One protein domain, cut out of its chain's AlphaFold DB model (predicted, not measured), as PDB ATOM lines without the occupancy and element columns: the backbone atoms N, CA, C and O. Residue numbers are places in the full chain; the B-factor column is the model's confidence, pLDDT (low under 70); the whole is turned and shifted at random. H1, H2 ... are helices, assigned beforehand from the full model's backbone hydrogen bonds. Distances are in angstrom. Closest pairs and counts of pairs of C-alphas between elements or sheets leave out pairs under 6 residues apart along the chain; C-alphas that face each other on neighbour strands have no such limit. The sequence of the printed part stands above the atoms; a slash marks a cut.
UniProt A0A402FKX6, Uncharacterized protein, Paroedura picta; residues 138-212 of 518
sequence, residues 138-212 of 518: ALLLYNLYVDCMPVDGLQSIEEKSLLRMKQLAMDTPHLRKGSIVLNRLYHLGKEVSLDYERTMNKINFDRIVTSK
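What this domain is: This is residues 138 to 212 of the 518 residues of an uncharacterized protein of Paroedura picta (UniProt A0A402FKX6). One long helix, H3, makes the backbone of a loose rod, and two short helices lie on opposite sides of it at different places along its length: H1 packs steeply on H3 towards its last residues, and H2 slants near its first part without clearly touching it. The long link from H1 to H2 passes beside H3 from one to the other, while residues 171 to 180 stick out at one end of the rod and residues 207 to 212 at the other. The printed part has 75 residues with three named helices in the order H1, H2, H3 and no named strand, and its class is all helix. It is loose, with a radius of gyration of the C-alphas of 16.3 A, and the C-alphas span 51 by 25 by 20 A.

Where its parts are: Find C-alpha 138 at (-17.459, -22.365, -0.270); from there H1 runs through residues 138 to 147, 14.1 A from first to last C-alpha. Go on past the link to C-alpha 159 at (5.001, -38.174, 21.761), where H2 begins; it holds residues 159 to 170 and is 16.5 A long. H3 follows with residues 179 to 211, starting at C-alpha 179 and ending at C-alpha 211 at (-10.641, -11.701, 13.459), 48.3 A from first to last C-alpha.

How they stand to each other: Start with H1 and H3: the two touch, and their closest C-alphas are those of Val 146 and Lys 202, 5.6 A apart. H3 touches H1 with residues 198 to 205 alone. Their lines stand at a steep tilt of 63 degrees, and they run opposite ways. Next compare H2 with H3, which are close but not clearly touching; their closest C-alphas, those of Lys 166 and Leu 185, are 7.5 A apart. These two stand at a steep tilt of 50 degrees and run opposite ways. H1 and H2 are apart. In the backbones of H1, H2 and H3 you will find each O i to N i+4 pair within hydrogen-bond range.

The domain as a whole: Look to His 174 and Lys 212 for the two C-alphas farthest apart, at 51.8 A. The outline is a rod; without the stretches that stand free, residues 171 to 180 and 207 to 212, the body spans 39 by 21 by 16 A. The link from H1 to H2, 11 residues, is long, and the link from H2 to H3, 8 residues, is short. The printed part has no cut from 138 to 212. Read the B-factor column for the model's confidence: the mean pLDDT of the printed part is 86.4, and no printed residue is under 70.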
ATOM      1  N   ALA A 138     -18.115 -23.023  -1.388       89.81
ATOM      2  CA  ALA A 138     -17.459 -22.365  -0.270       89.81
ATOM      3  C   ALA A 138     -16.828 -23.373   0.705       89.81
ATOM      4  O   ALA A 138     -15.698 -23.162   1.135       89.81
ATOM      5  N   LEU A 139     -17.500 -24.496   0.982       91.25
ATOM      6  CA  LEU A 139     -16.979 -25.577   1.820       91.25
ATOM      7  C   LEU A 139     -15.746 -26.251   1.197       91.25
ATOM      8  O   LEU A 139     -14.780 -26.548   1.900       91.25
ATOM      9  N   LEU A 140     -15.750 -26.478  -0.118       91.50
ATOM     10  CA  LEU A 140     -14.599 -27.029  -0.836       91.50
ATOM     11  C   LEU A 140     -13.403 -26.074  -0.790       91.50
ATOM     12  O   LEU A 140     -12.295 -26.503  -0.481       91.50
ATOM     13  N   LEU A 141     -13.630 -24.781  -1.044       90.56
ATOM     14  CA  LEU A 141     -12.585 -23.757  -0.950       90.56
ATOM     15  C   LEU A 141     -12.034 -23.643   0.472       90.56
ATOM     16  O   LEU A 141     -10.823 -23.588   0.653       90.56
ATOM     17  N   TYR A 142     -12.913 -23.652   1.472       92.12
ATOM     18  CA  TYR A 142     -12.538 -23.650   2.879       92.12
ATOM     19  C   TYR A 142     -11.613 -24.827   3.223       92.12
ATOM     20  O   TYR A 142     -10.531 -24.613   3.768       92.12
ATOM     21  N   ASN A 143     -11.997 -26.057   2.861       92.06
ATOM     22  CA  ASN A 143     -11.170 -27.237   3.125       92.06
ATOM     23  C   ASN A 143      -9.839 -27.165   2.371       92.06
ATOM     24  O   ASN A 143      -8.803 -27.418   2.972       92.06
ATOM     25  N   LEU A 144      -9.848 -26.725   1.108       92.06
ATOM     26  CA  LEU A 144      -8.625 -26.525   0.332       92.06
ATOM     27  C   LEU A 144      -7.672 -25.532   1.010       92.06
ATOM     28  O   LEU A 144      -6.469 -25.775   1.052       92.06
ATOM     29  N   TYR A 145      -8.184 -24.426   1.558       91.00
ATOM     30  CA  TYR A 145      -7.351 -23.466   2.280       91.00
ATOM     31  C   TYR A 145      -6.722 -24.083   3.526       91.00
ATOM     32  O   TYR A 145      -5.522 -23.921   3.723       91.00
ATOM     33  N   VAL A 146      -7.499 -24.816   4.327       90.94
ATOM     34  CA  VAL A 146      -6.996 -25.505   5.526       90.94
ATOM     35  C   VAL A 146      -5.951 -26.566   5.165       90.94
ATOM     36  O   VAL A 146      -4.921 -26.658   5.832       90.94
ATOM     37  N   ASP A 147      -6.180 -27.326   4.094       89.25
ATOM     38  CA  ASP A 147      -5.297 -28.410   3.649       89.25
ATOM     39  C   ASP A 147      -3.992 -27.883   3.025       89.25
ATOM     40  O   ASP A 147      -2.950 -28.527   3.119       89.25
ATOM     41  N   CYS A 148      -4.024 -26.699   2.402       89.19
ATOM     42  CA  CYS A 148      -2.847 -26.040   1.827       89.19
ATOM     43  C   CYS A 148      -2.098 -25.123   2.811       89.19
ATOM     44  O   CYS A 148      -1.101 -24.509   2.420       89.19
ATOM     45  N   MET A 149      -2.553 -24.987   4.061       89.31
ATOM     46  CA  MET A 149      -1.836 -24.192   5.057       89.31
ATOM     47  C   MET A 149      -0.520 -24.871   5.461       89.31
ATOM     48  O   MET A 149      -0.514 -26.067   5.763       89.31
ATOM     49  N   PRO A 150       0.596 -24.120   5.514       86.19
ATOM     50  CA  PRO A 150       1.874 -24.679   5.922       86.19
ATOM     51  C   PRO A 150       1.797 -25.174   7.366       86.19
ATOM     52  O   PRO A 150       1.249 -24.502   8.240       86.19
ATOM     53  N   VAL A 151       2.383 -26.343   7.608       82.44
ATOM     54  CA  VAL A 151       2.487 -26.948   8.945       82.44
ATOM     55  C   VAL A 151       3.754 -26.509   9.691       82.44
ATOM     56  O   VAL A 151       3.946 -26.847  10.860       82.44
ATOM     57  N   ASP A 152       4.613 -25.724   9.034       75.50
ATOM     58  CA  ASP A 152       5.871 -25.230   9.587       75.50
ATOM     59  C   ASP A 152       5.621 -24.321  10.799       75.50
ATOM     60  O   ASP A 152       5.042 -23.238  10.693       75.50
ATOM     61  N   GLY A 153       6.073 -24.761  11.975       71.19
ATOM     62  CA  GLY A 153       5.902 -24.031  13.234       71.19
ATOM     63  C   GLY A 153       4.630 -24.375  14.015       71.19
ATOM     64  O   GLY A 153       4.415 -23.801  15.085       71.19
ATOM     65  N   LEU A 154       3.809 -25.323  13.542       76.56
ATOM     66  CA  LEU A 154       2.757 -25.915  14.368       76.56
ATOM     67  C   LEU A 154       3.373 -26.780  15.472       76.56
ATOM     68  O   LEU A 154       4.325 -27.530  15.256       76.56
ATOM     69  N   GLN A 155       2.803 -26.703  16.674       76.94
ATOM     70  CA  GLN A 155       3.165 -27.610  17.756       76.94
ATOM     71  C   GLN A 155       2.634 -29.005  17.424       76.94
ATOM     72  O   GLN A 155       1.422 -29.194  17.430       76.94
ATOM     73  N   SER A 156       3.519 -29.964  17.153       77.69
ATOM     74  CA  SER A 156       3.149 -31.361  16.910       77.69
ATOM     75  C   SER A 156       2.561 -32.028  18.159       77.69
ATOM     76  O   SER A 156       2.732 -31.550  19.287       77.69
ATOM     77  N   ILE A 157       1.852 -33.147  17.967       83.88
ATOM     78  CA  ILE A 157       1.329 -33.945  19.083       83.88
ATOM     79  C   ILE A 157       2.494 -34.398  19.968       83.88
ATOM     80  O   ILE A 157       3.478 -34.953  19.478       83.88
ATOM     81  N   GLU A 158       2.360 -34.227  21.286       86.88
ATOM     82  CA  GLU A 158       3.346 -34.741  22.235       86.88
ATOM     83  C   GLU A 158       3.478 -36.268  22.105       86.88
ATOM     84  O   GLU A 158       2.496 -37.013  22.179       86.88
ATOM     85  N   GLU A 159       4.714 -36.753  21.975       84.94
ATOM     86  CA  GLU A 159       5.001 -38.174  21.761       84.94
ATOM     87  C   GLU A 159       4.441 -39.069  22.880       84.94
ATOM     88  O   GLU A 159       3.952 -40.170  22.622       84.94
ATOM     89  N   LYS A 160       4.409 -38.570  24.123       88.94
ATOM     90  CA  LYS A 160       3.796 -39.270  25.265       88.94
ATOM     91  C   LYS A 160       2.300 -39.514  25.072       88.94
ATOM     92  O   LYS A 160       1.805 -40.581  25.433       88.94
ATOM     93  N   SER A 161       1.585 -38.555  24.488       87.31
ATOM     94  CA  SER A 161       0.153 -38.673  24.206       87.31
ATOM     95  C   SER A 161      -0.104 -39.705  23.112       87.31
ATOM     96  O   SER A 161      -0.964 -40.568  23.284       87.31
ATOM     97  N   LEU A 162       0.709 -39.709  22.050       86.31
ATOM     98  CA  LEU A 162       0.641 -40.738  21.006       86.31
ATOM     99  C   LEU A 162       0.945 -42.139  21.550       86.31
ATOM    100  O   LEU A 162       0.259 -43.099  21.197       86.31
ATOM    101  N   LEU A 163       1.943 -42.275  22.426       87.06
ATOM    102  CA  LEU A 163       2.259 -43.548  23.077       87.06
ATOM    103  C   LEU A 163       1.097 -44.041  23.944       87.06
ATOM    104  O   LEU A 163       0.727 -45.212  23.863       87.06
ATOM    105  N   ARG A 164       0.466 -43.143  24.709       89.50
ATOM    106  CA  ARG A 164      -0.719 -43.467  25.512       89.50
ATOM    107  C   ARG A 164      -1.897 -43.917  24.642       89.50
ATOM    108  O   ARG A 164      -2.533 -44.913  24.969       89.50
ATOM    109  N   MET A 165      -2.173 -43.228  23.533       87.88
ATOM    110  CA  MET A 165      -3.230 -43.620  22.587       87.88
ATOM    111  C   MET A 165      -2.964 -45.007  21.992       87.88
ATOM    112  O   MET A 165      -3.856 -45.854  21.970       87.88
ATOM    113  N   LYS A 166      -1.718 -45.272  21.574       86.75
ATOM    114  CA  LYS A 166      -1.301 -46.587  21.067       86.75
ATOM    115  C   LYS A 166      -1.482 -47.684  22.111       86.75
ATOM    116  O   LYS A 166      -1.929 -48.772  21.766       86.75
ATOM    117  N   GLN A 167      -1.156 -47.404  23.370       86.56
ATOM    118  CA  GLN A 167      -1.343 -48.352  24.463       86.56
ATOM    119  C   GLN A 167      -2.827 -48.677  24.673       86.56
ATOM    120  O   GLN A 167      -3.194 -49.847  24.639       86.56
ATOM    121  N   LEU A 168      -3.690 -47.659  24.771       86.31
ATOM    122  CA  LEU A 168      -5.138 -47.850  24.925       86.31
ATOM    123  C   LEU A 168      -5.750 -48.655  23.769       86.31
ATOM    124  O   LEU A 168      -6.545 -49.558  24.007       86.31
ATOM    125  N   ALA A 169      -5.340 -48.385  22.526       83.38
ATOM    126  CA  ALA A 169      -5.798 -49.147  21.363       83.38
ATOM    127  C   ALA A 169      -5.350 -50.625  21.402       83.38
ATOM    128  O   ALA A 169      -6.045 -51.506  20.895       83.38
ATOM    129  N   MET A 170      -4.197 -50.910  22.016       82.62
ATOM    130  CA  MET A 170      -3.593 -52.246  22.080       82.62
ATOM    131  C   MET A 170      -3.994 -53.065  23.314       82.62
ATOM    132  O   MET A 170      -3.717 -54.269  23.350       82.62
ATOM    133  N   ASP A 171      -4.658 -52.456  24.296       81.94
ATOM    134  CA  ASP A 171      -5.081 -53.087  25.554       81.94
ATOM    135  C   ASP A 171      -6.471 -53.751  25.460       81.94
ATOM    136  O   ASP A 171      -7.165 -53.958  26.454       81.94
ATOM    137  N   THR A 172      -6.879 -54.153  24.251       78.06
ATOM    138  CA  THR A 172      -8.136 -54.879  24.018       78.06
ATOM    139  C   THR A 172      -7.952 -56.389  24.286       78.06
ATOM    140  O   THR A 172      -7.108 -57.008  23.629       78.06
ATOM    141  N   PRO A 173      -8.753 -57.034  25.170       72.62
ATOM    142  CA  PRO A 173      -8.522 -58.403  25.674       72.62
ATOM    143  C   PRO A 173      -8.384 -59.516  24.621       72.62
ATOM    144  O   PRO A 173      -7.772 -60.549  24.885       72.62
ATOM    145  N   HIS A 174      -8.944 -59.323  23.426       75.81
ATOM    146  CA  HIS A 174      -8.956 -60.324  22.352       75.81
ATOM    147  C   HIS A 174      -8.114 -59.931  21.128       75.81
ATOM    148  O   HIS A 174      -8.126 -60.636  20.116       75.81
ATOM    149  N   LEU A 175      -7.370 -58.822  21.193       77.75
ATOM    150  CA  LEU A 175      -6.569 -58.350  20.068       77.75
ATOM    151  C   LEU A 175      -5.253 -59.136  19.964       77.75
ATOM    152  O   LEU A 175      -4.366 -59.038  20.812       77.75
ATOM    153  N   ARG A 176      -5.094 -59.901  18.879       73.81
ATOM    154  CA  ARG A 176      -3.844 -60.619  18.587       73.81
ATOM    155  C   ARG A 176      -2.766 -59.631  18.135       73.81
ATOM    156  O   ARG A 176      -2.858 -59.069  17.048       73.81
ATOM    157  N   LYS A 177      -1.716 -59.461  18.941       75.69
ATOM    158  CA  LYS A 177      -0.592 -58.535  18.697       75.69
ATOM    159  C   LYS A 177       0.397 -59.086  17.650       75.69
ATOM    160  O   LYS A 177       1.552 -59.355  17.953       75.69
ATOM    161  N   GLY A 178      -0.083 -59.319  16.427       80.56
ATOM    162  CA  GLY A 178       0.726 -59.783  15.292       80.56
ATOM    163  C   GLY A 178       1.379 -58.642  14.498       80.56
ATOM    164  O   GLY A 178       1.003 -57.478  14.636       80.56
ATOM    165  N   SER A 179       2.310 -58.982  13.600       80.00
ATOM    166  CA  SER A 179       3.014 -58.023  12.726       80.00
ATOM    167  C   SER A 179       2.072 -57.183  11.852       80.00
ATOM    168  O   SER A 179       2.316 -55.998  11.643       80.00
ATOM    169  N   ILE A 180       0.953 -57.765  11.405       82.31
ATOM    170  CA  ILE A 180      -0.089 -57.070  10.629       82.31
ATOM    171  C   ILE A 180      -0.721 -55.934  11.445       82.31
ATOM    172  O   ILE A 180      -0.930 -54.841  10.924       82.31
ATOM    173  N   VAL A 181      -1.007 -56.178  12.727       83.25
ATOM    174  CA  VAL A 181      -1.626 -55.185  13.618       83.25
ATOM    175  C   VAL A 181      -0.647 -54.053  13.914       83.25
ATOM    176  O   VAL A 181      -1.034 -52.892  13.853       83.25
ATOM    177  N   LEU A 182       0.630 -54.371  14.142       83.50
ATOM    178  CA  LEU A 182       1.673 -53.361  14.349       83.50
ATOM    179  C   LEU A 182       1.890 -52.483  13.109       83.50
ATOM    180  O   LEU A 182       2.046 -51.271  13.242       83.50
ATOM    181  N   ASN A 183       1.844 -53.070  11.908       86.88
ATOM    182  CA  ASN A 183       1.945 -52.312  10.664       86.88
ATOM    183  C   ASN A 183       0.743 -51.362  10.486       86.88
ATOM    184  O   ASN A 183       0.913 -50.170  10.243       86.88
ATOM    185  N   ARG A 184      -0.486 -51.846  10.722       86.19
ATOM    186  CA  ARG A 184      -1.688 -50.990  10.698       86.19
ATOM    187  C   ARG A 184      -1.630 -49.873  11.740       86.19
ATOM    188  O   ARG A 184      -1.971 -48.741  11.423       86.19
ATOM    189  N   LEU A 185      -1.149 -50.163  12.948       87.00
ATOM    190  CA  LEU A 185      -0.987 -49.173  14.015       87.00
ATOM    191  C   LEU A 185       0.005 -48.062  13.630       87.00
ATOM    192  O   LEU A 185      -0.184 -46.906  14.002       87.00
ATOM    193  N   TYR A 186       1.056 -48.393  12.877       87.25
ATOM    194  CA  TYR A 186       1.987 -47.400  12.345       87.25
ATOM    195  C   TYR A 186       1.311 -46.466  11.331       87.25
ATOM    196  O   TYR A 186       1.460 -45.249  11.445       87.25
ATOM    197  N   HIS A 187       0.538 -47.017  10.388       89.88
ATOM    198  CA  HIS A 187      -0.223 -46.225   9.415       89.88
ATOM    199  C   HIS A 187      -1.273 -45.333  10.091       89.88
ATOM    200  O   HIS A 187      -1.275 -44.128   9.853       89.88
ATOM    201  N   LEU A 188      -2.055 -45.885  11.025       89.75
ATOM    202  CA  LEU A 188      -3.015 -45.124  11.832       89.75
ATOM    203  C   LEU A 188      -2.335 -44.003  12.625       89.75
ATOM    204  O   LEU A 188      -2.858 -42.901  12.725       89.75
ATOM    205  N   GLY A 189      -1.138 -44.250  13.161       89.12
ATOM    206  CA  GLY A 189      -0.368 -43.218  13.853       89.12
ATOM    207  C   GLY A 189      -0.016 -42.028  12.956       89.12
ATOM    208  O   GLY A 189      -0.055 -40.897  13.425       89.12
ATOM    209  N   LYS A 190       0.297 -42.266  11.674       89.00
ATOM    210  CA  LYS A 190       0.525 -41.182  10.706       89.00
ATOM    211  C   LYS A 190      -0.755 -40.423  10.385       89.00
ATOM    212  O   LYS A 190      -0.713 -39.201  10.313       89.00
ATOM    213  N   GLU A 191      -1.865 -41.135  10.209       91.62
ATOM    214  CA  GLU A 191      -3.176 -40.525   9.955       91.62
ATOM    215  C   GLU A 191      -3.592 -39.607  11.110       91.62
ATOM    216  O   GLU A 191      -3.969 -38.467  10.869       91.62
ATOM    217  N   VAL A 192      -3.419 -40.052  12.361       90.69
ATOM    218  CA  VAL A 192      -3.701 -39.236  13.556       90.69
ATOM    219  C   VAL A 192      -2.831 -37.977  13.606       90.69
ATOM    220  O   VAL A 192      -3.329 -36.905  13.943       90.69
ATOM    221  N   SER A 193      -1.542 -38.077  13.263       88.88
ATOM    222  CA  SER A 193      -0.666 -36.899  13.200       88.88
ATOM    223  C   SER A 193      -1.119 -35.895  12.137       88.88
ATOM    224  O   SER A 193      -1.198 -34.705  12.430       88.88
ATOM    225  N   LEU A 194      -1.456 -36.370  10.934       89.19
ATOM    226  CA  LEU A 194      -1.944 -35.520   9.842       89.19
ATOM    227  C   LEU A 194      -3.277 -34.849  10.194       89.19
ATOM    228  O   LEU A 194      -3.453 -33.658   9.947       89.19
ATOM    229  N   ASP A 195      -4.204 -35.591  10.800       90.31
ATOM    230  CA  ASP A 195      -5.506 -35.059  11.206       90.31
ATOM    231  C   ASP A 195      -5.374 -33.993  12.303       90.31
ATOM    232  O   ASP A 195      -6.048 -32.960  12.275       90.31
ATOM    233  N   TYR A 196      -4.439 -34.181  13.234       90.31
ATOM    234  CA  TYR A 196      -4.128 -33.173  14.239       90.31
ATOM    235  C   TYR A 196      -3.515 -31.904  13.629       90.31
ATOM    236  O   TYR A 196      -3.940 -30.802  13.973       90.31
ATOM    237  N   GLU A 197      -2.549 -32.034  12.713       89.75
ATOM    238  CA  GLU A 197      -1.952 -30.890  12.005       89.75
ATOM    239  C   GLU A 197      -3.024 -30.105  11.239       89.75
ATOM    240  O   GLU A 197      -3.138 -28.884  11.383       89.75
ATOM    241  N   ARG A 198      -3.889 -30.821  10.512       91.19
ATOM    242  CA  ARG A 198      -5.044 -30.259   9.811       91.19
ATOM    243  C   ARG A 198      -6.011 -29.559  10.765       91.19
ATOM    244  O   ARG A 198      -6.469 -28.455  10.478       91.19
ATOM    245  N   THR A 199      -6.306 -30.162  11.915       90.38
ATOM    246  CA  THR A 199      -7.187 -29.585  12.941       90.38
ATOM    247  C   THR A 199      -6.590 -28.317  13.546       90.38
ATOM    248  O   THR A 199      -7.298 -27.330  13.745       90.38
ATOM    249  N   MET A 200      -5.281 -28.288  13.787       90.25
ATOM    250  CA  MET A 200      -4.602 -27.094  14.287       90.25
ATOM    251  C   MET A 200      -4.596 -25.968  13.241       90.25
ATOM    252  O   MET A 200      -4.843 -24.807  13.584       90.25
ATOM    253  N   ASN A 201      -4.392 -26.304  11.962       91.56
ATOM    254  CA  ASN A 201      -4.568 -25.372  10.846       91.56
ATOM    255  C   ASN A 201      -5.990 -24.822  10.799       91.56
ATOM    256  O   ASN A 201      -6.161 -23.607  10.748       91.56
ATOM    257  N   LYS A 202      -6.997 -25.692  10.917       91.62
ATOM    258  CA  LYS A 202      -8.414 -25.321  10.971       91.62
ATOM    259  C   LYS A 202      -8.687 -24.298  12.078       91.62
ATOM    260  O   LYS A 202      -9.196 -23.219  11.800       91.62
ATOM    261  N   ILE A 203      -8.270 -24.584  13.316       89.31
ATOM    262  CA  ILE A 203      -8.466 -23.688  14.471       89.31
ATOM    263  C   ILE A 203      -7.805 -22.323  14.233       89.31
ATOM    264  O   ILE A 203      -8.391 -21.275  14.523       89.31
ATOM    265  N   ASN A 204      -6.576 -22.316  13.711       89.12
ATOM    266  CA  ASN A 204      -5.864 -21.079  13.409       89.12
ATOM    267  C   ASN A 204      -6.539 -20.287  12.285       89.12
ATOM    268  O   ASN A 204      -6.694 -19.072  12.417       89.12
ATOM    269  N   PHE A 205      -6.946 -20.964  11.212       90.44
ATOM    270  CA  PHE A 205      -7.625 -20.379  10.063       90.44
ATOM    271  C   PHE A 205      -8.948 -19.735  10.472       90.44
ATOM    272  O   PHE A 205      -9.140 -18.542  10.234       90.44
ATOM    273  N   ASP A 206      -9.795 -20.476  11.188       91.12
ATOM    274  CA  ASP A 206     -11.087 -20.005  11.689       91.12
ATOM    275  C   ASP A 206     -10.916 -18.751  12.544       91.12
ATOM    276  O   ASP A 206     -11.616 -17.750  12.360       91.12
ATOM    277  N   ARG A 207      -9.919 -18.754  13.439       89.12
ATOM    278  CA  ARG A 207      -9.592 -17.597  14.278       89.12
ATOM    279  C   ARG A 207      -9.149 -16.390  13.448       89.12
ATOM    280  O   ARG A 207      -9.583 -15.272  13.726       89.12
ATOM    281  N   ILE A 208      -8.291 -16.588  12.447       89.50
ATOM    282  CA  ILE A 208      -7.778 -15.508  11.590       89.50
ATOM    283  C   ILE A 208      -8.912 -14.896  10.761       89.50
ATOM    284  O   ILE A 208      -9.085 -13.675  10.799       89.50
ATOM    285  N   VAL A 209      -9.702 -15.728  10.078       90.12
ATOM    286  CA  VAL A 209     -10.835 -15.301   9.242       90.12
ATOM    287  C   VAL A 209     -11.867 -14.549  10.084       90.12
ATOM    288  O   VAL A 209     -12.278 -13.453   9.706       90.12
ATOM    289  N   THR A 210     -12.189 -15.059  11.277       89.19
ATOM    290  CA  THR A 210     -13.113 -14.396  12.216       89.19
ATOM    291  C   THR A 210     -12.571 -13.049  12.708       89.19
ATOM    292  O   THR A 210     -13.323 -12.087  12.840       89.19
ATOM    293  N   SER A 211     -11.260 -12.941  12.959       90.50
ATOM    294  CA  SER A 211     -10.641 -11.701  13.459       90.50
ATOM    295  C   SER A 211     -10.500 -10.594  12.405       90.50
ATOM    296  O   SER A 211     -10.415  -9.418  12.762       90.50
ATOM    297  N   LYS A 212     -10.452 -10.945  11.111       91.06
ATOM    298  CA  LYS A 212     -10.208 -10.008   9.995       91.06
ATOM    299  C   LYS A 212     -11.192 -10.226   8.831       91.06
ATOM    300  O   LYS A 212     -10.763 -10.516   7.712       91.06
TER     301      LYS A 212